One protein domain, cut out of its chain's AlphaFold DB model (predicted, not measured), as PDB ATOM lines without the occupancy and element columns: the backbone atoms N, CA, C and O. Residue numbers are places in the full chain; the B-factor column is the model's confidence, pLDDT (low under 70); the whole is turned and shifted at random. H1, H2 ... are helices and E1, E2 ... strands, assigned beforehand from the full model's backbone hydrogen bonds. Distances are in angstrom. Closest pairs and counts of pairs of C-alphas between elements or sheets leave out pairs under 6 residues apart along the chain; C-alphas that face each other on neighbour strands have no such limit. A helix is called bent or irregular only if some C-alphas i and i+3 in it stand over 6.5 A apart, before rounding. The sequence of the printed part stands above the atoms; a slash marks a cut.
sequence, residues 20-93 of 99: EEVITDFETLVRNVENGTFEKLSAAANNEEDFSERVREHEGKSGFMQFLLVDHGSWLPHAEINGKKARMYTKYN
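Overview. This is residues 20 to 93 of the 99 residues of the protein "Hypothetical protein" of Adineta steineri (UniProt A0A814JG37). A narrow ribbon of two antiparallel strands, E1 and E2, makes the middle of a long, thin model, with a helical hairpin of H2 and H3 towards one end and H4 at the other. H1 lies off to one side of the ribbon, apart from both strands, and the link after it runs past E1, where residues 31 to 32 pair briefly with that strand. The printed part has 74 residues with four named helices and two named strands, in the order H1, H2, H3, E1, H4, E2 along the chain; the class is mixed, helices and strands. The whole is loose, with a radius of gyration of the C-alphas of 15.6 A, and it spans 50 by 23 by 13 A, a rod.

Arrangement. The sheet has two strands, E1, residues 65 to 71, and E2, residues 87 to 92, which are antiparallel neighbours with 164 degrees between their N-to-C directions. N 67 and O 90 are 2.9 A apart and N 88 and O 70 are 3.0 A apart, both within hydrogen-bond range. Residues 31 to 32 form a short parallel pairing with residues 65 to 66 of E1. H4, residues 72 to 79, follows E1 by a tight link, and the closest C-alphas of H4 and E2, those of His 72 and Arg 87, are 5.5 A apart. H2, residues 37 to 44, and H3, residues 48 to 56, form a helical hairpin: they touch, with the closest C-alphas, those of Ser 42 and Phe 51, 6.2 A apart, and run opposite ways at a shallow tilt of 30 degrees. H1, residues 20 to 29, touches no helix and is apart from E1; it is only just apart from E2, with the closest C-alphas 8.3 A apart. In H1, H2 and H3 every O i to N i+4 pair is within hydrogen-bond range; in H4 1 of 4 is, beside 3 of 5 O i to N i+3 pairs.

Along the chain. E1 measures 17.1 A from first to last C-alpha, from Met 65 at (46.634, 23.608, -40.534), and E2 16.3 A, ending at Tyr 92, (49.560, 27.373, -38.200). H1, 14.4 A long, begins at Glu 20, (28.758, 21.325, -31.976). H2 measures 10.6 A, H3 12.2 A and H4 10.4 A. H4 is irregular: C-alphas 74 and 77 are 7.2 A apart.

Size, cuts and confidence. The two C-alphas farthest apart, those of Asn 46 and Glu 80, are 50.3 A from each other. The printed part has no cut and no long link. Its mean pLDDT is 92.3, and no printed residue is under 70.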
ATOM      1  N   GLU A  20      28.522  22.413 -31.019       96.06
ATOM      2  CA  GLU A  20      28.758  21.325 -31.976       96.06
ATOM      3  C   GLU A  20      28.807  21.807 -33.427       96.06
ATOM      4  O   GLU A  20      29.650  21.353 -34.197       96.06
ATOM      5  N   GLU A  21      27.918  22.726 -33.800       97.19
ATOM      6  CA  GLU A  21      27.851  23.270 -35.156       97.19
ATOM      7  C   GLU A  21      29.065  24.149 -35.450       97.19
ATOM      8  O   GLU A  21      29.674  24.028 -36.510       97.19
ATOM      9  N   VAL A  22      29.448  25.004 -34.495       95.94
ATOM     10  CA  VAL A  22      30.633  25.864 -34.628       95.94
ATOM     11  C   VAL A  22      31.885  25.018 -34.802       95.94
ATOM     12  O   VAL A  22      32.680  25.276 -35.701       95.94
ATOM     13  N   ILE A  23      32.052  24.006 -33.954       95.44
ATOM     14  CA  ILE A  23      33.208  23.118 -33.997       95.44
ATOM     15  C   ILE A  23      33.236  22.311 -35.294       95.44
ATOM     16  O   ILE A  23      34.285  22.231 -35.925       95.44
ATOM     17  N   THR A  24      32.096  21.767 -35.720       95.62
ATOM     18  CA  THR A  24      32.001  20.990 -36.962       95.62
ATOM     19  C   THR A  24      32.396  21.843 -38.164       95.62
ATOM     20  O   THR A  24      33.293  21.465 -38.914       95.62
ATOM     21  N   ASP A  25      31.794  23.027 -38.316       95.44
ATOM     22  CA  ASP A  25      32.128  23.950 -39.402       95.44
ATOM     23  C   ASP A  25      33.608  24.328 -39.370       95.44
ATOM     24  O   ASP A  25      34.297  24.275 -40.389       95.44
ATOM     25  N   PHE A  26      34.117  24.674 -38.190       93.88
ATOM     26  CA  PHE A  26      35.507  25.059 -38.002       93.88
ATOM     27  C   PHE A  26      36.480  23.948 -38.401       93.88
ATOM     28  O   PHE A  26      37.473  24.218 -39.077       93.88
ATOM     29  N   GLU A  27      36.194  22.702 -38.026       93.75
ATOM     30  CA  GLU A  27      37.011  21.539 -38.375       93.75
ATOM     31  C   GLU A  27      36.924  21.190 -39.861       93.75
ATOM     32  O   GLU A  27      37.905  20.709 -40.418       93.75
ATOM     33  N   THR A  28      35.823  21.511 -40.549       94.69
ATOM     34  CA  THR A  28      35.757  21.355 -42.016       94.69
ATOM     35  C   THR A  28      36.619  22.366 -42.778       94.69
ATOM     36  O   THR A  28      36.954  22.149 -43.947       94.69
ATOM     37  N   LEU A  29      36.961  23.490 -42.141       94.81
ATOM     38  CA  LEU A  29      37.733  24.571 -42.753       94.81
ATOM     39  C   LEU A  29      39.239  24.411 -42.558       94.81
ATOM     40  O   LEU A  29      40.006  24.953 -43.356       94.81
ATOM     41  N   VAL A  30      39.670  23.662 -41.543       92.88
ATOM     42  CA  VAL A  30      41.089  23.395 -41.289       92.88
ATOM     43  C   VAL A  30      41.475  21.982 -41.658       92.88
ATOM     44  O   VAL A  30      40.665  21.064 -41.615       92.88
ATOM     45  N   ARG A  31      42.747  21.792 -42.001       90.75
ATOM     46  CA  ARG A  31      43.279  20.453 -42.224       90.75
ATOM     47  C   ARG A  31      44.013  19.972 -40.984       90.75
ATOM     48  O   ARG A  31      44.892  20.669 -40.487       90.75
ATOM     49  N   ASN A  32      43.665  18.788 -40.494       89.69
ATOM     50  CA  ASN A  32      44.421  18.129 -39.434       89.69
ATOM     51  C   ASN A  32      45.730  17.563 -40.016       89.69
ATOM     52  O   ASN A  32      45.701  16.836 -41.011       89.69
ATOM     53  N   VAL A  33      46.856  17.925 -39.400       88.69
ATOM     54  CA  VAL A  33      48.207  17.449 -39.740       88.69
ATOM     55  C   VAL A  33      48.918  16.830 -38.529       88.69
ATOM     56  O   VAL A  33      50.144  16.743 -38.490       88.69
ATOM     57  N   GLU A  34      48.161  16.374 -37.533       85.38
ATOM     58  CA  GLU A  34      48.684  15.629 -36.387       85.38
ATOM     59  C   GLU A  34      49.386  14.329 -36.835       85.38
ATOM     60  O   GLU A  34      49.366  13.931 -38.005       85.38
ATOM     61  N   ASN A  35      50.011  13.632 -35.883       85.12
ATOM     62  CA  ASN A  35      50.654  12.327 -36.087       85.12
ATOM     63  C   ASN A  35      51.876  12.344 -37.023       85.12
ATOM     64  O   ASN A  35      52.073  11.450 -37.861       85.12
ATOM     65  N   GLY A  36      52.731  13.349 -36.849       83.69
ATOM     66  CA  GLY A  36      54.043  13.372 -37.487       83.69
ATOM     67  C   GLY A  36      54.015  13.799 -38.956       83.69
ATOM     68  O   GLY A  36      54.942  13.483 -39.701       83.69
ATOM     69  N   THR A  37      52.913  14.391 -39.431       88.12
ATOM     70  CA  THR A  37      52.773  14.764 -40.847       88.12
ATOM     71  C   THR A  37      53.850  15.769 -41.234       88.12
ATOM     72  O   THR A  37      54.516  15.583 -42.245       88.12
ATOM     73  N   PHE A  38      54.095  16.778 -40.402       85.50
ATOM     74  CA  PHE A  38      55.068  17.828 -40.698       85.50
ATOM     75  C   PHE A  38      56.509  17.306 -40.732       85.50
ATOM     76  O   PHE A  38      57.281  17.641 -41.626       85.50
ATOM     77  N   GLU A  39      56.842  16.405 -39.814       88.94
ATOM     78  CA  GLU A  39      58.122  15.708 -39.746       88.94
ATOM     79  C   GLU A  39      58.351  14.871 -41.008       88.94
ATOM     80  O   GLU A  39      59.449  14.874 -41.561       88.94
ATOM     81  N   LYS A  40      57.305  14.206 -41.520       91.50
ATOM     82  CA  LYS A  40      57.367  13.476 -42.796       91.50
ATOM     83  C   LYS A  40      57.563  14.411 -43.987       91.50
ATOM     84  O   LYS A  40      58.347  14.081 -44.871       91.50
ATOM     85  N   LEU A  41      56.879  15.557 -44.020       91.19
ATOM     86  CA  LEU A  41      57.051  16.546 -45.091       91.19
ATOM     87  C   LEU A  41      58.473  17.111 -45.088       91.19
ATOM     88  O   LEU A  41      59.086  17.210 -46.146       91.19
ATOM     89  N   SER A  42      59.014  17.410 -43.904       90.56
ATOM     90  CA  SER A  42      60.381  17.905 -43.738       90.56
ATOM     91  C   SER A  42      61.412  16.863 -44.166       90.56
ATOM     92  O   SER A  42      62.309  17.181 -44.939       90.56
ATOM     93  N   ALA A  43      61.249  15.605 -43.748       94.50
ATOM     94  CA  ALA A  43      62.153  14.520 -44.128       94.50
ATOM     95  C   ALA A  43      62.121  14.188 -45.632       94.50
ATOM     96  O   ALA A  43      63.092  13.648 -46.157       94.50
ATOM     97  N   ALA A  44      61.008  14.469 -46.315       94.38
ATOM     98  CA  ALA A  44      60.836  14.208 -47.742       94.38
ATOM     99  C   ALA A  44      61.266  15.375 -48.647       94.38
ATOM    100  O   ALA A  44      61.349  15.190 -49.861       94.38
ATOM    101  N   ALA A  45      61.489  16.564 -48.085       96.50
ATOM    102  CA  ALA A  45      61.824  17.749 -48.856       96.50
ATOM    103  C   ALA A  45      63.309  17.779 -49.233       96.50
ATOM    104  O   ALA A  45      64.188  17.512 -48.415       96.50
ATOM    105  N   ASN A  46      63.592  18.149 -50.478       94.75
ATOM    106  CA  ASN A  46      64.958  18.243 -50.996       94.75
ATOM    107  C   ASN A  46      65.610  19.599 -50.699       94.75
ATOM    108  O   ASN A  46      66.835  19.722 -50.699       94.75
ATOM    109  N   ASN A  47      64.789  20.628 -50.498       93.38
ATOM    110  CA  ASN A  47      65.191  21.993 -50.194       93.38
ATOM    111  C   ASN A  47      64.010  22.759 -49.565       93.38
ATOM    112  O   ASN A  47      62.921  22.213 -49.381       93.38
ATOM    113  N   GLU A  48      64.242  24.023 -49.222       89.81
ATOM    114  CA  GLU A  48      63.252  24.897 -48.583       89.81
ATOM    115  C   GLU A  48      62.026  25.184 -49.465       89.81
ATOM    116  O   GLU A  48      60.903  25.240 -48.961       89.81
ATOM    117  N   GLU A  49      62.217  25.333 -50.775       92.25
ATOM    118  CA  GLU A  49      61.133  25.595 -51.728       92.25
ATOM    119  C   GLU A  49      60.198  24.382 -51.836       92.25
ATOM    120  O   GLU A  49      58.996  24.508 -51.609       92.25
ATOM    121  N   ASP A  50      60.760  23.189 -52.036       92.75
ATOM    122  CA  ASP A  50      60.040  21.908 -52.061       92.75
ATOM    123  C   ASP A  50      59.314  21.651 -50.729       92.75
ATOM    124  O   ASP A  50      58.160  21.223 -50.703       92.75
ATOM    125  N   PHE A  51      59.942  21.977 -49.595       91.50
ATOM    126  CA  PHE A  51      59.273  21.903 -48.296       91.50
ATOM    127  C   PHE A  51      58.073  22.850 -48.211       91.50
ATOM    128  O   PHE A  51      56.988  22.440 -47.797       91.50
ATOM    129  N   SER A  52      58.252  24.103 -48.629       90.12
ATOM    130  CA  SER A  52      57.199  25.121 -48.614       90.12
ATOM    131  C   SER A  52      56.002  24.706 -49.467       90.12
ATOM    132  O   SER A  52      54.857  24.849 -49.036       90.12
ATOM    133  N   GLU A  53      56.247  24.160 -50.659       91.56
ATOM    134  CA  GLU A  53      55.200  23.639 -51.542       91.56
ATOM    135  C   GLU A  53      54.446  22.475 -50.889       91.56
ATOM    136  O   GLU A  53      53.218  22.518 -50.777       91.56
ATOM    137  N   ARG A  54      55.170  21.490 -50.345       91.62
ATOM    138  CA  ARG A  54      54.588  20.341 -49.628       91.62
ATOM    139  C   ARG A  54      53.731  20.753 -48.439       91.62
ATOM    140  O   ARG A  54      52.685  20.153 -48.189       91.62
ATOM    141  N   VAL A  55      54.166  21.757 -47.683       90.12
ATOM    142  CA  VAL A  55      53.400  22.281 -46.548       90.12
ATOM    143  C   VAL A  55      52.127  22.977 -47.025       90.12
ATOM    144  O   VAL A  55      51.058  22.733 -46.464       90.12
ATOM    145  N   ARG A  56      52.197  23.775 -48.096       88.81
ATOM    146  CA  ARG A  56      51.022  24.452 -48.672       88.81
ATOM    147  C   ARG A  56      49.959  23.475 -49.159       88.81
ATOM    148  O   ARG A  56      48.773  23.723 -48.962       88.81
ATOM    149  N   GLU A  57      50.352  22.329 -49.712       89.38
ATOM    150  CA  GLU A  57      49.408  21.268 -50.096       89.38
ATOM    151  C   GLU A  57      48.591  20.724 -48.918       89.38
ATOM    152  O   GLU A  57      47.551  20.092 -49.129       89.38
ATOM    153  N   HIS A  58      49.040  20.958 -47.684       89.81
ATOM    154  CA  HIS A  58      48.371  20.541 -46.462       89.81
ATOM    155  C   HIS A  58      47.564  21.665 -45.799       89.81
ATOM    156  O   HIS A  58      46.928  21.415 -44.780       89.81
ATOM    157  N   GLU A  59      47.483  22.864 -46.375       90.81
ATOM    158  CA  GLU A  59      46.612  23.914 -45.845       90.81
ATOM    159  C   GLU A  59      45.123  23.544 -45.985       90.81
ATOM    160  O   GLU A  59      44.676  22.956 -46.975       90.81
ATOM    161  N   GLY A  60      44.332  23.854 -44.951       89.75
ATOM    162  CA  GLY A  60      42.874  23.774 -45.025       89.75
ATOM    163  C   GLY A  60      42.285  24.897 -45.883       89.75
ATOM    164  O   GLY A  60      42.976  25.837 -46.268       89.75
ATOM    165  N   LYS A  61      40.968  24.862 -46.121       92.56
ATOM    166  CA  LYS A  61      40.252  25.917 -46.870       92.56
ATOM    167  C   LYS A  61      40.396  27.308 -46.247       92.56
ATOM    168  O   LYS A  61      40.261  28.300 -46.954       92.56
ATOM    169  N   SER A  62      40.651  27.393 -44.943       91.31
ATOM    170  CA  SER A  62      40.920  28.658 -44.254       91.31
ATOM    171  C   SER A  62      42.373  29.139 -44.367       91.31
ATOM    172  O   SER A  62      42.707  30.143 -43.744       91.31
ATOM    173  N   GLY A  63      43.260  28.397 -45.038       91.62
ATOM    174  CA  GLY A  63      44.711  28.632 -45.022       91.62
ATOM    175  C   GLY A  63      45.404  28.183 -43.728       91.62
ATOM    176  O   GLY A  63      46.581  28.455 -43.533       91.62
ATOM    177  N   PHE A  64      44.688  27.506 -42.821       92.12
ATOM    178  CA  PHE A  64      45.254  27.004 -41.566       92.12
ATOM    179  C   PHE A  64      45.339  25.477 -41.551       92.12
ATOM    180  O   PHE A  64      44.430  24.767 -41.993       92.12
ATOM    181  N   MET A  65      46.414  24.991 -40.942       92.19
ATOM    182  CA  MET A  65      46.634  23.608 -40.534       92.19
ATOM    183  C   MET A  65      46.472  23.480 -39.018       92.19
ATOM    184  O   MET A  65      46.874  24.377 -38.278       92.19
ATOM    185  N   GLN A  66      45.905  22.372 -38.545       92.88
ATOM    186  CA  GLN A  66      45.791  22.026 -37.128       92.88
ATOM    187  C   GLN A  66      46.891  21.040 -36.734       92.88
ATOM    188  O   GLN A  66      46.938  19.925 -37.252       92.88
ATOM    189  N   PHE A  67      47.713  21.448 -35.771       90.44
ATOM    190  CA  PHE A  67      48.839  20.678 -35.233       90.44
ATOM    191  C   PHE A  67      48.527  19.999 -33.903       90.44
ATOM    192  O   PHE A  67      49.211  19.056 -33.517       90.44
ATOM    193  N   LEU A  68      47.531  20.512 -33.183       91.31
ATOM    194  CA  LEU A  68      47.084  19.950 -31.922       91.31
ATOM    195  C   LEU A  68      45.611  20.272 -31.718       91.31
ATOM    196  O   LEU A  68      45.199  21.423 -31.880       91.31
ATOM    197  N   LEU A  69      44.861  19.271 -31.282       93.19
ATOM    198  CA  LEU A  69      43.558  19.402 -30.660       93.19
ATOM    199  C   LEU A  69      43.611  18.792 -29.261       93.19
ATOM    200  O   LEU A  69      43.972  17.632 -29.077       93.19
ATOM    201  N   VAL A  70      43.183  19.575 -28.276       93.38
ATOM    202  CA  VAL A  70      42.887  19.086 -26.932       93.38
ATOM    203  C   VAL A  70      41.395  19.246 -26.679       93.38
ATOM    204  O   VAL A  70      40.867  20.363 -26.659       93.38
ATOM    205  N   ASP A  71      40.710  18.123 -26.469       93.56
ATOM    206  CA  ASP A  71      39.317  18.122 -26.029       93.56
ATOM    207  C   ASP A  71      39.246  18.286 -24.509       93.56
ATOM    208  O   ASP A  71      39.286  17.326 -23.735       93.56
ATOM    209  N   HIS A  72      39.145  19.540 -24.081       93.50
ATOM    210  CA  HIS A  72      38.967  19.874 -22.676       93.50
ATOM    211  C   HIS A  72      37.619  19.391 -22.139       93.50
ATOM    212  O   HIS A  72      37.541  18.997 -20.978       93.50
ATOM    213  N   GLY A  73      36.576  19.353 -22.974       93.81
ATOM    214  CA  GLY A  73      35.252  18.866 -22.579       93.81
ATOM    215  C   GLY A  73      35.288  17.462 -21.973       93.81
ATOM    216  O   GLY A  73      34.550  17.187 -21.029       93.81
ATOM    217  N   SER A  74      36.196  16.612 -22.455       91.94
ATOM    218  CA  SER A  74      36.370  15.248 -21.955       91.94
ATOM    219  C   SER A  74      36.966  15.174 -20.544       91.94
ATOM    220  O   SER A  74      36.610  14.268 -19.796       91.94
ATOM    221  N   TRP A  75      37.844  16.106 -20.149       92.81
ATOM    222  CA  TRP A  75      38.505  16.042 -18.839       92.81
ATOM    223  C   TRP A  75      37.978  17.031 -17.799       92.81
ATOM    224  O   TRP A  75      38.151  16.790 -16.606       92.81
ATOM    225  N   LEU A  76      37.296  18.106 -18.205       95.31
ATOM    226  CA  LEU A  76      36.716  19.104 -17.296       95.31
ATOM    227  C   LEU A  76      35.840  18.516 -16.166       95.31
ATOM    228  O   LEU A  76      35.931  19.029 -15.046       95.31
ATOM    229  N   PRO A  77      35.069  17.426 -16.368       95.62
ATOM    230  CA  PRO A  77      34.340  16.784 -15.272       95.62
ATOM    231  C   PRO A  77      35.242  16.267 -14.140       95.62
ATOM    232  O   PRO A  77      34.832  16.278 -12.982       95.62
ATOM    233  N   HIS A  78      36.484  15.866 -14.434       93.38
ATOM    234  CA  HIS A  78      37.455  15.450 -13.413       93.38
ATOM    235  C   HIS A  78      37.972  16.619 -12.564       93.38
ATOM    236  O   HIS A  78      38.510  16.394 -11.485       93.38
ATOM    237  N   ALA A  79      37.793  17.853 -13.037       94.31
ATOM    238  CA  ALA A  79      38.072  19.081 -12.300       94.31
ATOM    239  C   ALA A  79      36.799  19.692 -11.678       94.31
ATOM    240  O   ALA A  79      36.785  20.876 -11.357       94.31
ATOM    241  N   GLU A  80      35.719  18.909 -11.553       95.56
ATOM    242  CA  GLU A  80      34.414  19.333 -11.022       95.56
ATOM    243  C   GLU A  80      33.706  20.424 -11.859       95.56
ATOM    244  O   GLU A  80      32.726  21.034 -11.426       95.56
ATOM    245  N   ILE A  81      34.142  20.633 -13.109       95.31
ATOM    246  CA  ILE A  81      33.542  21.587 -14.048       95.31
ATOM    247  C   ILE A  81      32.555  20.840 -14.951       95.31
ATOM    248  O   ILE A  81      32.883  20.356 -16.035       95.31
ATOM    249  N   ASN A  82      31.310  20.745 -14.489       93.88
ATOM    250  CA  ASN A  82      30.269  19.960 -15.151       93.88
ATOM    251  C   ASN A  82      29.491  20.751 -16.216       93.88
ATOM    252  O   ASN A  82      29.237  21.949 -16.083       93.88
ATOM    253  N   GLY A  83      29.071  20.054 -17.278       92.19
ATOM    254  CA  GLY A  83      28.199  20.604 -18.324       92.19
ATOM    255  C   GLY A  83      28.851  21.656 -19.229       92.19
ATOM    256  O   GLY A  83      28.144  22.353 -19.959       92.19
ATOM    257  N   LYS A  84      30.181  21.800 -19.187       94.19
ATOM    258  CA  LYS A  84      30.944  22.702 -20.057       94.19
ATOM    259  C   LYS A  84      31.615  21.923 -21.183       94.19
ATOM    260  O   LYS A  84      32.030  20.785 -20.999       94.19
ATOM    261  N   LYS A  85      31.723  22.562 -22.346       95.50
ATOM    262  CA  LYS A  85      32.420  22.042 -23.525       95.50
ATOM    263  C   LYS A  85      33.496  23.038 -23.916       95.50
ATOM    264  O   LYS A  85      33.246  24.242 -23.901       95.50
ATOM    265  N   ALA A  86      34.679  22.536 -24.235       95.50
ATOM    266  CA  ALA A  86      35.797  23.355 -24.664       95.50
ATOM    267  C   ALA A  86      36.738  22.516 -25.529       95.50
ATOM    268  O   ALA A  86      37.054  21.378 -25.187       95.50
ATOM    269  N   ARG A  87      37.199  23.097 -26.637       95.62
ATOM    270  CA  ARG A  87      38.265  22.549 -27.476       95.62
ATOM    271  C   ARG A  87      39.347  23.606 -27.625       95.62
ATOM    272  O   ARG A  87      39.035  24.771 -27.862       95.62
ATOM    273  N   MET A  88      40.597  23.195 -27.472       95.00
ATOM    274  CA  MET A  88      41.762  24.036 -27.722       95.00
ATOM    275  C   MET A  88      42.472  23.521 -28.963       95.00
ATOM    276  O   MET A  88      42.695  22.319 -29.097       95.00
ATOM    277  N   TYR A  89      42.838  24.442 -29.846       94.62
ATOM    278  CA  TYR A  89      43.516  24.130 -31.092       94.62
ATOM    279  C   TYR A  89      44.817  24.912 -31.185       94.62
ATOM    280  O   TYR A  89      44.810  26.127 -30.998       94.62
ATOM    281  N   THR A  90      45.894  24.239 -31.576       93.69
ATOM    282  CA  THR A  90      47.102  24.905 -32.072       93.69
ATOM    283  C   THR A  90      47.083  24.837 -33.586       93.69
ATOM    284  O   THR A  90      46.997  23.751 -34.170       93.69
ATOM    285  N   LYS A  91      47.130  26.003 -34.226       91.94
ATOM    286  CA  LYS A  91      47.035  26.130 -35.677       91.94
ATOM    287  C   LYS A  91      48.171  26.961 -36.230       91.94
ATOM    288  O   LYS A  91      48.713  27.817 -35.541       91.94
ATOM    289  N   TYR A  92      48.478  26.716 -37.491       88.50
ATOM    290  CA  TYR A  92      49.560  27.373 -38.200       88.50
ATOM    291  C   TYR A  92      49.096  27.747 -39.608       88.50
ATOM    292  O   TYR A  92      48.384  26.972 -40.252       88.50
ATOM    293  N   ASN A  93      49.496  28.929 -40.065       88.81
ATOM    294  CA  ASN A  93      49.275  29.426 -41.420       88.81
ATOM    295  C   ASN A  93      50.638  29.808 -42.004       88.81
ATOM    296  O   ASN A  93      51.300  30.714 -41.491       88.81
TER     297      ASN A  93